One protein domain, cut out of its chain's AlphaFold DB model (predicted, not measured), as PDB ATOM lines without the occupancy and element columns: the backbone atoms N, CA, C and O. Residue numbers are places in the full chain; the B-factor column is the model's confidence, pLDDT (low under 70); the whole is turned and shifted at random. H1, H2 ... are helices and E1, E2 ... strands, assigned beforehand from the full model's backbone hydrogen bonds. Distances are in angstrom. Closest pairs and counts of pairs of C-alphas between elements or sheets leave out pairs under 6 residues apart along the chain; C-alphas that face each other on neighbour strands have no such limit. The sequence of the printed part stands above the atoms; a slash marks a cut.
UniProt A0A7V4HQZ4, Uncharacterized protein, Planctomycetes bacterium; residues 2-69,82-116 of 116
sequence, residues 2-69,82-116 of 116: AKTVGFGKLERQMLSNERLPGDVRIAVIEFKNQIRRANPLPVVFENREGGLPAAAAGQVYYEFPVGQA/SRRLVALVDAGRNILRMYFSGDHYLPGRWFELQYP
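Overview. This is residues 2 to 69 and 82 to 116 of the 116 residues of an uncharacterized protein of Planctomycetes bacterium (UniProt A0A7V4HQZ4). With little regular structure, this is a strongly twisted wall of four antiparallel strands, order E1 E2 E3 E4, with helix H1 over one face and long unnamed stretches round it. The printed part has 103 residues, 41 in named elements, mixed class, along the chain H1 E1 E2 E3 E4. It is compact, radius of gyration of the C-alphas 13.0 A, spans 37 by 32 by 27 A.

Along the chain. H1 is residues 22 to 37, 22.8 A, from C-alpha 22 at (16.667, -21.335, 98.703). E1 is 59 to 65, 20.2 A; E2 84 to 90, 19.5 A; E3 95 to 101, 17.0 A; E4 110 to 113, 9.4 A, ending at C-alpha 113 (3.786, -26.696, 97.375).

Arrangement. H1 is on the sheet, two layers, height 9.0 A; its closest C-alphas to E1 are Phe 31 and Phe 64, 6.3 A. Every O i to N i+4 pair of H1 is within hydrogen-bond range. So are N 62 and O 87 of E1 and E2, 2.9 A. Hairpins E2 and E3, with N 86 and O 99 at 2.8 A, and E3 and E4, with N 100 and O 111 at 2.8 A, form a meander, each strand the antiparallel neighbour of the one before.

Size, cuts and confidence. Residues 70 to 81 are not printed; C-alphas 69 and 82 are 8.9 A apart. The link H1 to E1 is long, 21 residues. pLDDT is under 70 in residues 2 to 20, 68 to 69 and 115 to 116.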
ATOM      1  N   ALA A   2      -0.256 -25.903 111.564       29.95
ATOM      2  CA  ALA A   2      -0.437 -26.598 110.286       29.95
ATOM      3  C   ALA A   2      -1.720 -27.439 110.366       29.95
ATOM      4  O   ALA A   2      -1.876 -28.218 111.303       29.95
ATOM      5  N   LYS A   3      -2.662 -27.235 109.439       34.00
ATOM      6  CA  LYS A   3      -3.893 -28.031 109.366       34.00
ATOM      7  C   LYS A   3      -3.645 -29.260 108.498       34.00
ATOM      8  O   LYS A   3      -3.452 -29.144 107.292       34.00
ATOM      9  N   THR A   4      -3.684 -30.427 109.129       32.41
ATOM     10  CA  THR A   4      -3.674 -31.734 108.473       32.41
ATOM     11  C   THR A   4      -5.043 -31.990 107.852       32.41
ATOM     12  O   THR A   4      -6.044 -32.045 108.564       32.41
ATOM     13  N   VAL A   5      -5.107 -32.159 106.533       40.28
ATOM     14  CA  VAL A   5      -6.302 -32.673 105.849       40.28
ATOM     15  C   VAL A   5      -5.860 -33.904 105.072       40.28
ATOM     16  O   VAL A   5      -5.045 -33.807 104.158       40.28
ATOM     17  N   GLY A   6      -6.321 -35.075 105.504       31.53
ATOM     18  CA  GLY A   6      -5.872 -36.364 104.994       31.53
ATOM     19  C   GLY A   6      -6.558 -36.759 103.692       31.53
ATOM     20  O   GLY A   6      -7.777 -36.715 103.595       31.53
ATOM     21  N   PHE A   7      -5.752 -37.204 102.730       42.91
ATOM     22  CA  PHE A   7      -6.085 -38.269 101.785       42.91
ATOM     23  C   PHE A   7      -4.801 -39.098 101.627       42.91
ATOM     24  O   PHE A   7      -3.796 -38.567 101.168       42.91
ATOM     25  N   GLY A   8      -4.826 -40.342 102.123       35.53
ATOM     26  CA  GLY A   8      -3.804 -41.388 101.958       35.53
ATOM     27  C   GLY A   8      -2.336 -40.969 102.090       35.53
ATOM     28  O   GLY A   8      -1.713 -40.692 101.080       35.53
ATOM     29  N   LYS A   9      -1.767 -40.988 103.308       39.59
ATOM     30  CA  LYS A   9      -0.307 -40.967 103.606       39.59
ATOM     31  C   LYS A   9       0.581 -39.930 102.879       39.59
ATOM     32  O   LYS A   9       1.794 -39.981 103.022       39.59
ATOM     33  N   LEU A  10       0.017 -38.962 102.167       40.56
ATOM     34  CA  LEU A  10       0.676 -37.712 101.825       40.56
ATOM     35  C   LEU A  10       0.667 -36.882 103.101       40.56
ATOM     36  O   LEU A  10      -0.342 -36.256 103.437       40.56
ATOM     37  N   GLU A  11       1.760 -36.929 103.862       41.06
ATOM     38  CA  GLU A  11       2.012 -35.919 104.882       41.06
ATOM     39  C   GLU A  11       2.065 -34.568 104.163       41.06
ATOM     40  O   GLU A  11       3.090 -34.170 103.618       41.06
ATOM     41  N   ARG A  12       0.917 -33.879 104.096       46.69
ATOM     42  CA  ARG A  12       0.773 -32.532 103.535       46.69
ATOM     43  C   ARG A  12       1.520 -31.542 104.420       46.69
ATOM     44  O   ARG A  12       0.923 -30.739 105.134       46.69
ATOM     45  N   GLN A  13       2.841 -31.582 104.385       45.66
ATOM     46  CA  GLN A  13       3.645 -30.444 104.777       45.66
ATOM     47  C   GLN A  13       3.489 -29.400 103.669       45.66
ATOM     48  O   GLN A  13       4.250 -29.348 102.709       45.66
ATOM     49  N   MET A  14       2.439 -28.588 103.811       49.88
ATOM     50  CA  MET A  14       2.292 -27.325 103.099       49.88
ATOM     51  C   MET A  14       3.499 -26.450 103.444       49.88
ATOM     52  O   MET A  14       3.561 -25.836 104.513       49.88
ATOM     53  N   LEU A  15       4.482 -26.418 102.551       52.03
ATOM     54  CA  LEU A  15       5.599 -25.492 102.641       52.03
ATOM     55  C   LEU A  15       5.144 -24.161 102.044       52.03
ATOM     56  O   LEU A  15       4.945 -24.047 100.836       52.03
ATOM     57  N   SER A  16       4.958 -23.150 102.896       53.94
ATOM     58  CA  SER A  16       4.857 -21.769 102.427       53.94
ATOM     59  C   SER A  16       6.170 -21.384 101.736       53.94
ATOM     60  O   SER A  16       7.243 -21.806 102.172       53.94
ATOM     61  N   ASN A  17       6.109 -20.569 100.676       54.53
ATOM     62  CA  ASN A  17       7.295 -20.143  99.911       54.53
ATOM     63  C   ASN A  17       8.438 -19.601 100.796       54.53
ATOM     64  O   ASN A  17       9.607 -19.755 100.458       54.53
ATOM     65  N   GLU A  18       8.119 -19.018 101.954       55.19
ATOM     66  CA  GLU A  18       9.084 -18.493 102.929       55.19
ATOM     67  C   GLU A  18       9.866 -19.568 103.697       55.19
ATOM     68  O   GLU A  18      10.925 -19.274 104.251       55.19
ATOM     69  N   ARG A  19       9.371 -20.808 103.728       65.31
ATOM     70  CA  ARG A  19       9.999 -21.955 104.405       65.31
ATOM     71  C   ARG A  19      10.696 -22.911 103.449       65.31
ATOM     72  O   ARG A  19      11.362 -23.838 103.901       65.31
ATOM     73  N   LEU A  20      10.567 -22.692 102.141       69.94
ATOM     74  CA  LEU A  20      11.294 -23.483 101.161       69.94
ATOM     75  C   LEU A  20      12.797 -23.195 101.254       69.94
ATOM     76  O   LEU A  20      13.178 -22.022 101.357       69.94
ATOM     77  N   PRO A  21      13.657 -24.223 101.184       75.38
ATOM     78  CA  PRO A  21      15.081 -24.041 100.937       75.38
ATOM     79  C   PRO A  21      15.331 -23.142  99.711       75.38
ATOM     80  O   PRO A  21      14.536 -23.125  98.768       75.38
ATOM     81  N   GLY A  22      16.401 -22.343  99.739       77.06
ATOM     82  CA  GLY A  22      16.667 -21.335  98.703       77.06
ATOM     83  C   GLY A  22      16.811 -21.925  97.294       77.06
ATOM     84  O   GLY A  22      16.281 -21.366  96.337       77.06
ATOM     85  N   ASP A  23      17.438 -23.096  97.181       80.75
ATOM     86  CA  ASP A  23      17.561 -23.888  95.952       80.75
ATOM     87  C   ASP A  23      16.197 -24.318  95.397       80.75
ATOM     88  O   ASP A  23      15.950 -24.201  94.197       80.75
ATOM     89  N   VAL A  24      15.278 -24.744  96.269       81.75
ATOM     90  CA  VAL A  24      13.909 -25.101  95.870       81.75
ATOM     91  C   VAL A  24      13.172 -23.873  95.334       81.75
ATOM     92  O   VAL A  24      12.523 -23.966  94.297       81.75
ATOM     93  N   ARG A  25      13.298 -22.699  95.972       81.12
ATOM     94  CA  ARG A  25      12.650 -21.463  95.482       81.12
ATOM     95  C   ARG A  25      13.144 -21.059  94.097       81.12
ATOM     96  O   ARG A  25      12.334 -20.682  93.253       81.12
ATOM     97  N   ILE A  26      14.453 -21.143  93.867       83.75
ATOM     98  CA  ILE A  26      15.054 -20.849  92.562       83.75
ATOM     99  C   ILE A  26      14.506 -21.818  91.513       83.75
ATOM    100  O   ILE A  26      13.966 -21.372  90.503       83.75
ATOM    101  N   ALA A  27      14.526 -23.122  91.801       86.81
ATOM    102  CA  ALA A  27      14.009 -24.141  90.892       86.81
ATOM    103  C   ALA A  27      12.519 -23.936  90.569       86.81
ATOM    104  O   ALA A  27      12.100 -24.089  89.427       86.81
ATOM    105  N   VAL A  28      11.712 -23.508  91.543       86.88
ATOM    106  CA  VAL A  28      10.301 -23.158  91.325       86.88
ATOM    107  C   VAL A  28      10.154 -21.996  90.328       86.88
ATOM    108  O   VAL A  28       9.294 -22.045  89.445       86.88
ATOM    109  N   ILE A  29      10.974 -20.948  90.452       86.50
ATOM    110  CA  ILE A  29      10.962 -19.789  89.541       86.50
ATOM    111  C   ILE A  29      11.400 -20.205  88.131       86.50
ATOM    112  O   ILE A  29      10.758 -19.833  87.146       86.50
ATOM    113  N   GLU A  30      12.467 -20.989  88.019       88.00
ATOM    114  CA  GLU A  30      12.986 -21.474  86.738       88.00
ATOM    115  C   GLU A  30      11.986 -22.386  86.032       88.00
ATOM    116  O   GLU A  30      11.690 -22.180  84.853       88.00
ATOM    117  N   PHE A  31      11.389 -23.324  86.765       89.81
ATOM    118  CA  PHE A  31      10.414 -24.258  86.225       89.81
ATOM    119  C   PHE A  31       9.179 -23.534  85.672       89.81
ATOM    120  O   PHE A  31       8.754 -23.787  84.543       89.81
ATOM    121  N   LYS A  32       8.656 -22.546  86.407       88.81
ATOM    122  CA  LYS A  32       7.589 -21.652  85.923       88.81
ATOM    123  C   LYS A  32       7.964 -20.950  84.628       88.81
ATOM    124  O   LYS A  32       7.182 -20.927  83.677       88.81
ATOM    125  N   ASN A  33       9.152 -20.352  84.602       89.38
ATOM    126  CA  ASN A  33       9.634 -19.636  83.430       89.38
ATOM    127  C   ASN A  33       9.763 -20.578  82.231       89.38
ATOM    128  O   ASN A  33       9.416 -20.185  81.119       89.38
ATOM    129  N   GLN A  34      10.196 -21.818  82.447       90.12
ATOM    130  CA  GLN A  34      10.312 -22.815  81.391       90.12
ATOM    131  C   GLN A  34       8.946 -23.268  80.858       90.12
ATOM    132  O   GLN A  34       8.749 -23.254  79.643       90.12
ATOM    133  N   ILE A  35       7.977 -23.581  81.730       90.25
ATOM    134  CA  ILE A  35       6.596 -23.909  81.324       90.25
ATOM    135  C   ILE A  35       5.981 -22.764  80.512       90.25
ATOM    136  O   ILE A  35       5.396 -22.992  79.453       90.25
ATOM    137  N   ARG A  36       6.179 -21.518  80.957       88.69
ATOM    138  CA  ARG A  36       5.664 -20.329  80.268       88.69
ATOM    139  C   ARG A  36       6.315 -20.110  78.899       88.69
ATOM    140  O   ARG A  36       5.619 -19.755  77.951       88.69
ATOM    141  N   ARG A  37       7.634 -20.303  78.788       88.25
ATOM    142  CA  ARG A  37       8.389 -20.154  77.527       88.25
ATOM    143  C   ARG A  37       8.089 -21.277  76.537       88.25
ATOM    144  O   ARG A  37       8.133 -21.038  75.335       88.25
ATOM    145  N   ALA A  38       7.800 -22.477  77.040       78.88
ATOM    146  CA  ALA A  38       7.521 -23.688  76.273       78.88
ATOM    147  C   ALA A  38       8.577 -24.058  75.218       78.88
ATOM    148  O   ALA A  38       8.263 -24.739  74.244       78.88
ATOM    149  N   ASN A  39       9.824 -23.619  75.406       76.81
ATOM    150  CA  ASN A  39      10.929 -23.984  74.531       76.81
ATOM    151  C   ASN A  39      12.281 -24.002  75.280       76.81
ATOM    152  O   ASN A  39      12.782 -22.929  75.632       76.81
ATOM    153  N   PRO A  40      12.878 -25.187  75.512       78.62
ATOM    154  CA  PRO A  40      12.231 -26.499  75.436       78.62
ATOM    155  C   PRO A  40      11.211 -26.662  76.574       78.62
ATOM    156  O   PRO A  40      11.405 -26.128  77.672       78.62
ATOM    157  N   LEU A  41      10.133 -27.415  76.332       80.75
ATOM    158  CA  LEU A  41       9.265 -27.859  77.423       80.75
ATOM    159  C   LEU A  41      10.070 -28.719  78.414       80.75
ATOM    160  O   LEU A  41      11.000 -29.418  77.998       80.75
ATOM    161  N   PRO A  42       9.743 -28.670  79.714       83.75
ATOM    162  CA  PRO A  42      10.327 -29.576  80.693       83.75
ATOM    163  C   PRO A  42      10.001 -31.039  80.362       83.75
ATOM    164  O   PRO A  42       9.123 -31.335  79.549       83.75
ATOM    165  N   VAL A  43      10.712 -31.962  81.002       90.56
ATOM    166  CA  VAL A  43      10.526 -33.400  80.774       90.56
ATOM    167  C   VAL A  43       9.174 -33.834  81.337       90.56
ATOM    168  O   VAL A  43       8.777 -33.382  82.409       90.56
ATOM    169  N   VAL A  44       8.452 -34.689  80.614       92.75
ATOM    170  CA  VAL A  44       7.178 -35.249  81.084       92.75
ATOM    171  C   VAL A  44       7.446 -36.267  82.191       92.75
ATOM    172  O   VAL A  44       8.261 -37.170  82.026       92.75
ATOM    173  N   PHE A  45       6.726 -36.138  83.301       92.44
ATOM    174  CA  PHE A  45       6.701 -37.114  84.383       92.44
ATOM    175  C   PHE A  45       5.462 -37.998  84.242       92.44
ATOM    176  O   PHE A  45       4.336 -37.518  84.247       92.44
ATOM    177  N   GLU A  46       5.649 -39.305  84.122       90.19
ATOM    178  CA  GLU A  46       4.540 -40.217  83.807       90.19
ATOM    179  C   GLU A  46       3.750 -40.687  85.034       90.19
ATOM    180  O   GLU A  46       2.692 -41.288  84.877       90.19
ATOM    181  N   ASN A  47       4.245 -40.440  86.254       89.12
ATOM    182  CA  ASN A  47       3.608 -40.888  87.498       89.12
ATOM    183  C   ASN A  47       3.275 -42.400  87.520       89.12
ATOM    184  O   ASN A  47       2.245 -42.813  88.050       89.12
ATOM    185  N   ARG A  48       4.153 -43.241  86.947       86.38
ATOM    186  CA  ARG A  48       3.921 -44.694  86.782       86.38
ATOM    187  C   ARG A  48       3.657 -45.429  88.097       86.38
ATOM    188  O   ARG A  48       2.883 -46.376  88.122       86.38
ATOM    189  N   GLU A  49       4.292 -44.986  89.179       83.44
ATOM    190  CA  GLU A  49       4.163 -45.593  90.511       83.44
ATOM    191  C   GLU A  49       2.926 -45.104  91.285       83.44
ATOM    192  O   GLU A  49       2.659 -45.583  92.385       83.44
ATOM    193  N   GLY A  50       2.164 -44.145  90.742       84.06
ATOM    194  CA  GLY A  50       0.949 -43.631  91.379       84.06
ATOM    195  C   GLY A  50       1.198 -42.823  92.659       84.06
ATOM    196  O   GLY A  50       0.314 -42.730  93.507       84.06
ATOM    197  N   GLY A  51       2.392 -42.240  92.818       83.94
ATOM    198  CA  GLY A  51       2.740 -41.411  93.980       83.94
ATOM    199  C   GLY A  51       1.987 -40.076  94.034       83.94
ATOM    200  O   GLY A  51       1.827 -39.505  95.114       83.94
ATOM    201  N   LEU A  52       1.504 -39.596  92.885       87.44
ATOM    202  CA  LEU A  52       0.690 -38.388  92.739       87.44
ATOM    203  C   LEU A  52      -0.722 -38.723  92.218       87.44
ATOM    204  O   LEU A  52      -0.928 -39.796  91.645       87.44
ATOM    205  N   PRO A  53      -1.708 -37.815  92.355       88.69
ATOM    206  CA  PRO A  53      -3.028 -37.993  91.748       88.69
ATOM    207  C   PRO A  53      -2.944 -38.187  90.230       88.69
ATOM    208  O   PRO A  53      -2.115 -37.554  89.576       88.69
ATOM    209  N   ALA A  54      -3.824 -39.008  89.656       88.62
ATOM    210  CA  ALA A  54      -3.908 -39.170  88.205       88.62
ATOM    211  C   ALA A  54      -4.188 -37.823  87.510       88.62
ATOM    212  O   ALA A  54      -5.019 -37.039  87.974       88.62
ATOM    213  N   ALA A  55      -3.490 -37.561  86.403       90.00
ATOM    214  CA  ALA A  55      -3.749 -36.386  85.578       90.00
ATOM    215  C   ALA A  55      -5.077 -36.563  84.822       90.00
ATOM    216  O   ALA A  55      -5.353 -37.642  84.293       90.00
ATOM    217  N   ALA A  56      -5.901 -35.515  84.768       91.19
ATOM    218  CA  ALA A  56      -7.108 -35.527  83.947       91.19
ATOM    219  C   ALA A  56      -6.769 -35.330  82.457       91.19
ATOM    220  O   ALA A  56      -5.656 -34.941  82.098       91.19
ATOM    221  N   ALA A  57      -7.745 -35.563  81.576       90.62
ATOM    222  CA  ALA A  57      -7.578 -35.318  80.145       90.62
ATOM    223  C   ALA A  57      -7.134 -33.865  79.879       90.62
ATOM    224  O   ALA A  57      -7.712 -32.919  80.413       90.62
ATOM    225  N   GLY A  58      -6.093 -33.695  79.058       89.56
ATOM    226  CA  GLY A  58      -5.509 -32.384  78.759       89.56
ATOM    227  C   GLY A  58      -4.584 -31.824  79.845       89.56
ATOM    228  O   GLY A  58      -4.138 -30.685  79.715       89.56
ATOM    229  N   GLN A  59      -4.281 -32.596  80.893       93.81
ATOM    230  CA  GLN A  59      -3.280 -32.256  81.901       93.81
ATOM    231  C   GLN A  59      -2.060 -33.166  81.771       93.81
ATOM    232  O   GLN A  59      -2.179 -34.352  81.464       93.81
ATOM    233  N   VAL A  60      -0.881 -32.611  82.030       94.06
ATOM    234  CA  VAL A  60       0.394 -33.321  81.944       94.06
ATOM    235  C   VAL A  60       1.229 -32.982  83.165       94.06
ATOM    236  O   VAL A  60       1.306 -31.824  83.580       94.06
ATOM    237  N   TYR A  61       1.861 -33.997  83.743       94.75
ATOM    238  CA  TYR A  61       2.893 -33.777  84.737       94.75
ATOM    239  C   TYR A  61       4.226 -33.518  84.049       94.75
ATOM    240  O   TYR A  61       4.640 -34.258  83.161       94.75
ATOM    241  N   TYR A  62       4.913 -32.486  84.506       94.50
ATOM    242  CA  TYR A  62       6.270 -32.167  84.102       94.50
ATOM    243  C   TYR A  62       7.194 -32.250  85.306       94.50
ATOM    244  O   TYR A  62       6.768 -31.936  86.416       94.50
ATOM    245  N   GLU A  63       8.452 -32.619  85.097       91.94
ATOM    246  CA  GLU A  63       9.483 -32.632  86.130       91.94
ATOM    247  C   GLU A  63      10.590 -31.610  85.880       91.94
ATOM    248  O   GLU A  63      10.926 -31.266  84.743       91.94
ATOM    249  N   PHE A  64      11.184 -31.149  86.978       88.88
ATOM    250  CA  PHE A  64      12.296 -30.216  86.985       88.88
ATOM    251  C   PHE A  64      13.284 -30.566  88.116       88.88
ATOM    252  O   PHE A  64      12.858 -30.837  89.244       88.88
ATOM    253  N   PRO A  65      14.602 -30.602  87.857       87.38
ATOM    254  CA  PRO A  65      15.602 -30.880  88.887       87.38
ATOM    255  C   PRO A  65      15.717 -29.727  89.891       87.38
ATOM    256  O   PRO A  65      15.604 -28.563  89.524       87.38
ATOM    257  N   VAL A  66      15.969 -30.037  91.166       84.12
ATOM    258  CA  VAL A  66      16.194 -29.014  92.198       84.12
ATOM    259  C   VAL A  66      17.629 -29.049  92.693       84.12
ATOM    260  O   VAL A  66      18.108 -30.095  93.132       84.12
ATOM    261  N   GLY A  67      18.255 -27.872  92.713       70.00
ATOM    262  CA  GLY A  67      19.623 -27.680  93.173       70.00
ATOM    263  C   GLY A  67      20.661 -27.952  92.087       70.00
ATOM    264  O   GLY A  67      20.365 -28.468  91.009       70.00
ATOM    265  N   GLN A  68      21.906 -27.581  92.385       54.44
ATOM    266  CA  GLN A  68      23.046 -28.031  91.601       54.44
ATOM    267  C   GLN A  68      23.171 -29.536  91.822       54.44
ATOM    268  O   GLN A  68      23.375 -29.985  92.950       54.44
ATOM    269  N   ALA A  69      23.044 -30.298  90.738       48.66
ATOM    270  CA  ALA A  69      23.778 -31.540  90.570       48.66
ATOM    271  C   ALA A  69      25.137 -31.388  91.271       48.66
ATOM    272  O   ALA A  69      25.969 -30.612  90.797       48.66
ATOM    273  N   SER A  82      18.865 -36.154  93.807       75.88
ATOM    274  CA  SER A  82      17.619 -36.861  94.163       75.88
ATOM    275  C   SER A  82      16.407 -35.929  94.287       75.88
ATOM    276  O   SER A  82      15.268 -36.385  94.368       75.88
ATOM    277  N   ARG A  83      16.631 -34.610  94.296       85.38
ATOM    278  CA  ARG A  83      15.587 -33.611  94.537       85.38
ATOM    279  C   ARG A  83      14.909 -33.181  93.240       85.38
ATOM    280  O   ARG A  83      15.576 -32.871  92.247       85.38
ATOM    281  N   ARG A  84      13.580 -33.169  93.240       88.19
ATOM    282  CA  ARG A  84      12.756 -32.932  92.048       88.19
ATOM    283  C   ARG A  84      11.537 -32.091  92.379       88.19
ATOM    284  O   ARG A  84      10.926 -32.270  93.430       88.19
ATOM    285  N   LEU A  85      11.175 -31.210  91.457       90.75
ATOM    286  CA  LEU A  85       9.852 -30.612  91.374       90.75
ATOM    287  C   LEU A  85       9.056 -31.343  90.308       90.75
ATOM    288  O   LEU A  85       9.590 -31.666  89.250       90.75
ATOM    289  N   VAL A  86       7.777 -31.557  90.573       93.00
ATOM    290  CA  VAL A  86       6.817 -32.070  89.605       93.00
ATOM    291  C   VAL A  86       5.608 -31.152  89.587       93.00
ATOM    292  O   VAL A  86       5.014 -30.895  90.628       93.00
ATOM    293  N   ALA A  87       5.244 -30.632  88.420       93.12
ATOM    294  CA  ALA A  87       4.102 -29.743  88.259       93.12
ATOM    295  C   ALA A  87       3.036 -30.387  87.382       93.12
ATOM    296  O   ALA A  87       3.349 -30.902  86.312       93.12
ATOM    297  N   LEU A  88       1.782 -30.320  87.823       94.38
ATOM    298  CA  LEU A  88       0.622 -30.633  87.001       94.38
ATOM    299  C   LEU A  88       0.257 -29.393  86.196       94.38
ATOM    300  O   LEU A  88      -0.012 -28.342  86.779       94.38
ATOM    301  N   VAL A  89       0.240 -29.521  84.877       93.38
ATOM    302  CA  VAL A  89       0.056 -28.404  83.951       93.38
ATOM    303  C   VAL A  89      -1.085 -28.716  82.993       93.38
ATOM    304  O   VAL A  89      -1.174 -29.835  82.495       93.38
ATOM    305  N   ASP A  90      -1.964 -27.748  82.742       93.50
ATOM    306  CA  ASP A  90      -3.052 -27.889  81.767       93.50
ATOM    307  C   ASP A  90      -2.607 -27.576  80.322       93.50
ATOM    308  O   ASP A  90      -1.488 -27.125  80.061       93.50
ATOM    309  N   ALA A  91      -3.507 -27.781  79.358       88.94
ATOM    310  CA  ALA A  91      -3.268 -27.460  77.948       88.94
ATOM    311  C   ALA A  91      -2.965 -25.965  77.695       88.94
ATOM    312  O   ALA A  91      -2.303 -25.628  76.713       88.94
ATOM    313  N   GLY A  92      -3.416 -25.075  78.583       89.69
ATOM    314  CA  GLY A  92      -3.127 -23.640  78.570       89.69
ATOM    315  C   GLY A  92      -1.777 -23.267  79.189       89.69
ATOM    316  O   GLY A  92      -1.433 -22.087  79.212       89.69
ATOM    317  N   ARG A  93      -0.992 -24.253  79.651       88.12
ATOM    318  CA  ARG A  93       0.288 -24.084  80.362       88.12
ATOM    319  C   ARG A  93       0.147 -23.434  81.740       88.12
ATOM    320  O   ARG A  93       1.118 -22.895  82.273       88.12
ATOM    321  N   ASN A  94      -1.034 -23.513  82.340       90.00
ATOM    322  CA  ASN A  94      -1.239 -23.103  83.719       90.00
ATOM    323  C   ASN A  94      -0.777 -24.225  84.644       90.00
ATOM    324  O   ASN A  94      -1.167 -25.383  84.485       90.00
ATOM    325  N   ILE A  95       0.047 -23.877  85.628       90.44
ATOM    326  CA  ILE A  95       0.437 -24.803  86.688       90.44
ATOM    327  C   ILE A  95      -0.735 -24.903  87.659       90.44
ATOM    328  O   ILE A  95      -1.070 -23.934  88.334       90.44
ATOM    329  N   LEU A  96      -1.346 -26.079  87.726       90.88
ATOM    330  CA  LEU A  96      -2.475 -26.361  88.608       90.88
ATOM    331  C   LEU A  96      -2.004 -26.757  90.004       90.88
ATOM    332  O   LEU A  96      -2.619 -26.392  91.002       90.88
ATOM    333  N   ARG A  97      -0.930 -27.552  90.068       91.12
ATOM    334  CA  ARG A  97      -0.324 -28.046  91.310       91.12
ATOM    335  C   ARG A  97       1.167 -28.227  91.122       91.12
ATOM    336  O   ARG A  97       1.614 -28.532  90.018       91.12
ATOM    337  N   MET A  98       1.923 -28.095  92.202       90.50
ATOM    338  CA  MET A  98       3.352 -28.371  92.205       90.50
ATOM    339  C   MET A  98       3.714 -29.192  93.436       90.50
ATOM    340  O   MET A  98       3.240 -28.929  94.535       90.50
ATOM    341  N   TYR A  99       4.567 -30.181  93.235       90.69
ATOM    342  CA  TYR A  99       5.009 -31.128  94.238       90.69
ATOM    343  C   TYR A  99       6.529 -31.130  94.279       90.69
ATOM    344  O   TYR A  99       7.187 -31.002  93.250       90.69
ATOM    345  N   PHE A 100       7.089 -31.294  95.465       88.06
ATOM    346  CA  PHE A 100       8.510 -31.478  95.690       88.06
ATOM    347  C   PHE A 100       8.765 -32.881  96.235       88.06
ATOM    348  O   PHE A 100       8.063 -33.340  97.135       88.06
ATOM    349  N   SER A 101       9.789 -33.542  95.711       86.62
ATOM    350  CA  SER A 101      10.331 -34.788  96.240       86.62
ATOM    351  C   SER A 101      11.792 -34.565  96.600       86.62
ATOM    352  O   SER A 101      12.586 -34.175  95.743       86.62
ATOM    353  N   GLY A 102      12.162 -34.868  97.844       81.06
ATOM    354  CA  GLY A 102      13.557 -34.856  98.292       81.06
ATOM    355  C   GLY A 102      14.332 -36.132  97.944       81.06
ATOM    356  O   GLY A 102      15.550 -36.082  97.781       81.06
ATOM    357  N   ASP A 103      13.611 -37.245  97.787       79.75
ATOM    358  CA  ASP A 103      14.155 -38.605  97.749       79.75
ATOM    359  C   ASP A 103      13.802 -39.332  96.432       79.75
ATOM    360  O   ASP A 103      13.325 -40.458  96.442       79.75
ATOM    361  N   HIS A 104      13.984 -38.679  95.282       81.69
ATOM    362  CA  HIS A 104      13.843 -39.281  93.947       81.69
ATOM    363  C   HIS A 104      12.522 -40.046  93.710       81.69
ATOM    364  O   HIS A 104      12.519 -41.209  93.316       81.69
ATOM    365  N   TYR A 105      11.397 -39.359  93.923       82.12
ATOM    366  CA  TYR A 105      10.027 -39.816  93.651       82.12
ATOM    367  C   TYR A 105       9.469 -40.882  94.602       82.12
ATOM    368  O   TYR A 105       8.369 -41.374  94.347       82.12
ATOM    369  N   LEU A 106      10.158 -41.192  95.712       77.19
ATOM    370  CA  LEU A 106       9.689 -42.183  96.686       77.19
ATOM    371  C   LEU A 106       8.208 -41.964  97.073       77.19
ATOM    372  O   LEU A 106       7.845 -40.883  97.561       77.19
ATOM    373  N   PRO A 107       7.343 -42.985  96.908       72.94
ATOM    374  CA  PRO A 107       5.935 -42.886  97.268       72.94
ATOM    375  C   PRO A 107       5.736 -42.453  98.726       72.94
ATOM    376  O   PRO A 107       6.412 -42.926  99.640       72.94
ATOM    377  N   GLY A 108       4.797 -41.530  98.955       71.88
ATOM    378  CA  GLY A 108       4.513 -40.973 100.284       71.88
ATOM    379  C   GLY A 108       5.498 -39.904 100.777       71.88
ATOM    380  O   GLY A 108       5.252 -39.315 101.825       71.88
ATOM    381  N   ARG A 109       6.569 -39.595 100.030       80.81
ATOM    382  CA  ARG A 109       7.538 -38.528 100.357       80.81
ATOM    383  C   ARG A 109       7.432 -37.316  99.439       80.81
ATOM    384  O   ARG A 109       8.427 -36.747  98.986       80.81
ATOM    385  N   TRP A 110       6.193 -36.926  99.182       82.88
ATOM    386  CA  TRP A 110       5.854 -35.788  98.347       82.88
ATOM    387  C   TRP A 110       5.334 -34.634  99.189       82.88
ATOM    388  O   TRP A 110       4.450 -34.802 100.027       82.88
ATOM    389  N   PHE A 111       5.848 -33.447  98.901       84.06
ATOM    390  CA  PHE A 111       5.437 -32.197  99.514       84.06
ATOM    391  C   PHE A 111       4.679 -31.373  98.482       84.06
ATOM    392  O   PHE A 111       5.274 -30.885  97.524       84.06
ATOM    393  N   GLU A 112       3.367 -31.218  98.646       86.44
ATOM    394  CA  GLU A 112       2.602 -30.291  97.809       86.44
ATOM    395  C   GLU A 112       2.963 -28.851  98.190       86.44
ATOM    396  O   GLU A 112       2.844 -28.436  99.348       86.44
ATOM    397  N   LEU A 113       3.440 -28.094  97.206       83.38
ATOM    398  CA  LEU A 113       3.786 -26.696  97.375       83.38
ATOM    399  C   LEU A 113       2.513 -25.872  97.293       83.38
ATOM    400  O   LEU A 113       1.801 -25.907  96.289       83.38
ATOM    401  N   GLN A 114       2.236 -25.121  98.355       71.12
ATOM    402  CA  GLN A 114       1.070 -24.263  98.359       71.12
ATOM    403  C   GLN A 114       1.341 -23.059  97.465       71.12
ATOM    404  O   GLN A 114       2.252 -22.264  97.710       71.12
ATOM    405  N   TYR A 115       0.544 -22.966  96.414       55.22
ATOM    406  CA  TYR A 115       0.637 -21.919  95.422       55.22
ATOM    407  C   TYR A 115      -0.484 -20.896  95.619       55.22
ATOM    408  O   TYR A 115      -1.604 -21.309  95.924       55.22
ATOM    409  N   PRO A 116      -0.199 -19.589  95.488       44.19
ATOM    410  CA  PRO A 116      -1.234 -18.596  95.237       44.19
ATOM    411  C   PRO A 116      -1.762 -18.701  93.802       44.19
ATOM    412  O   PRO A 116      -0.969 -19.083  92.905       44.19
TER     413      PRO A 116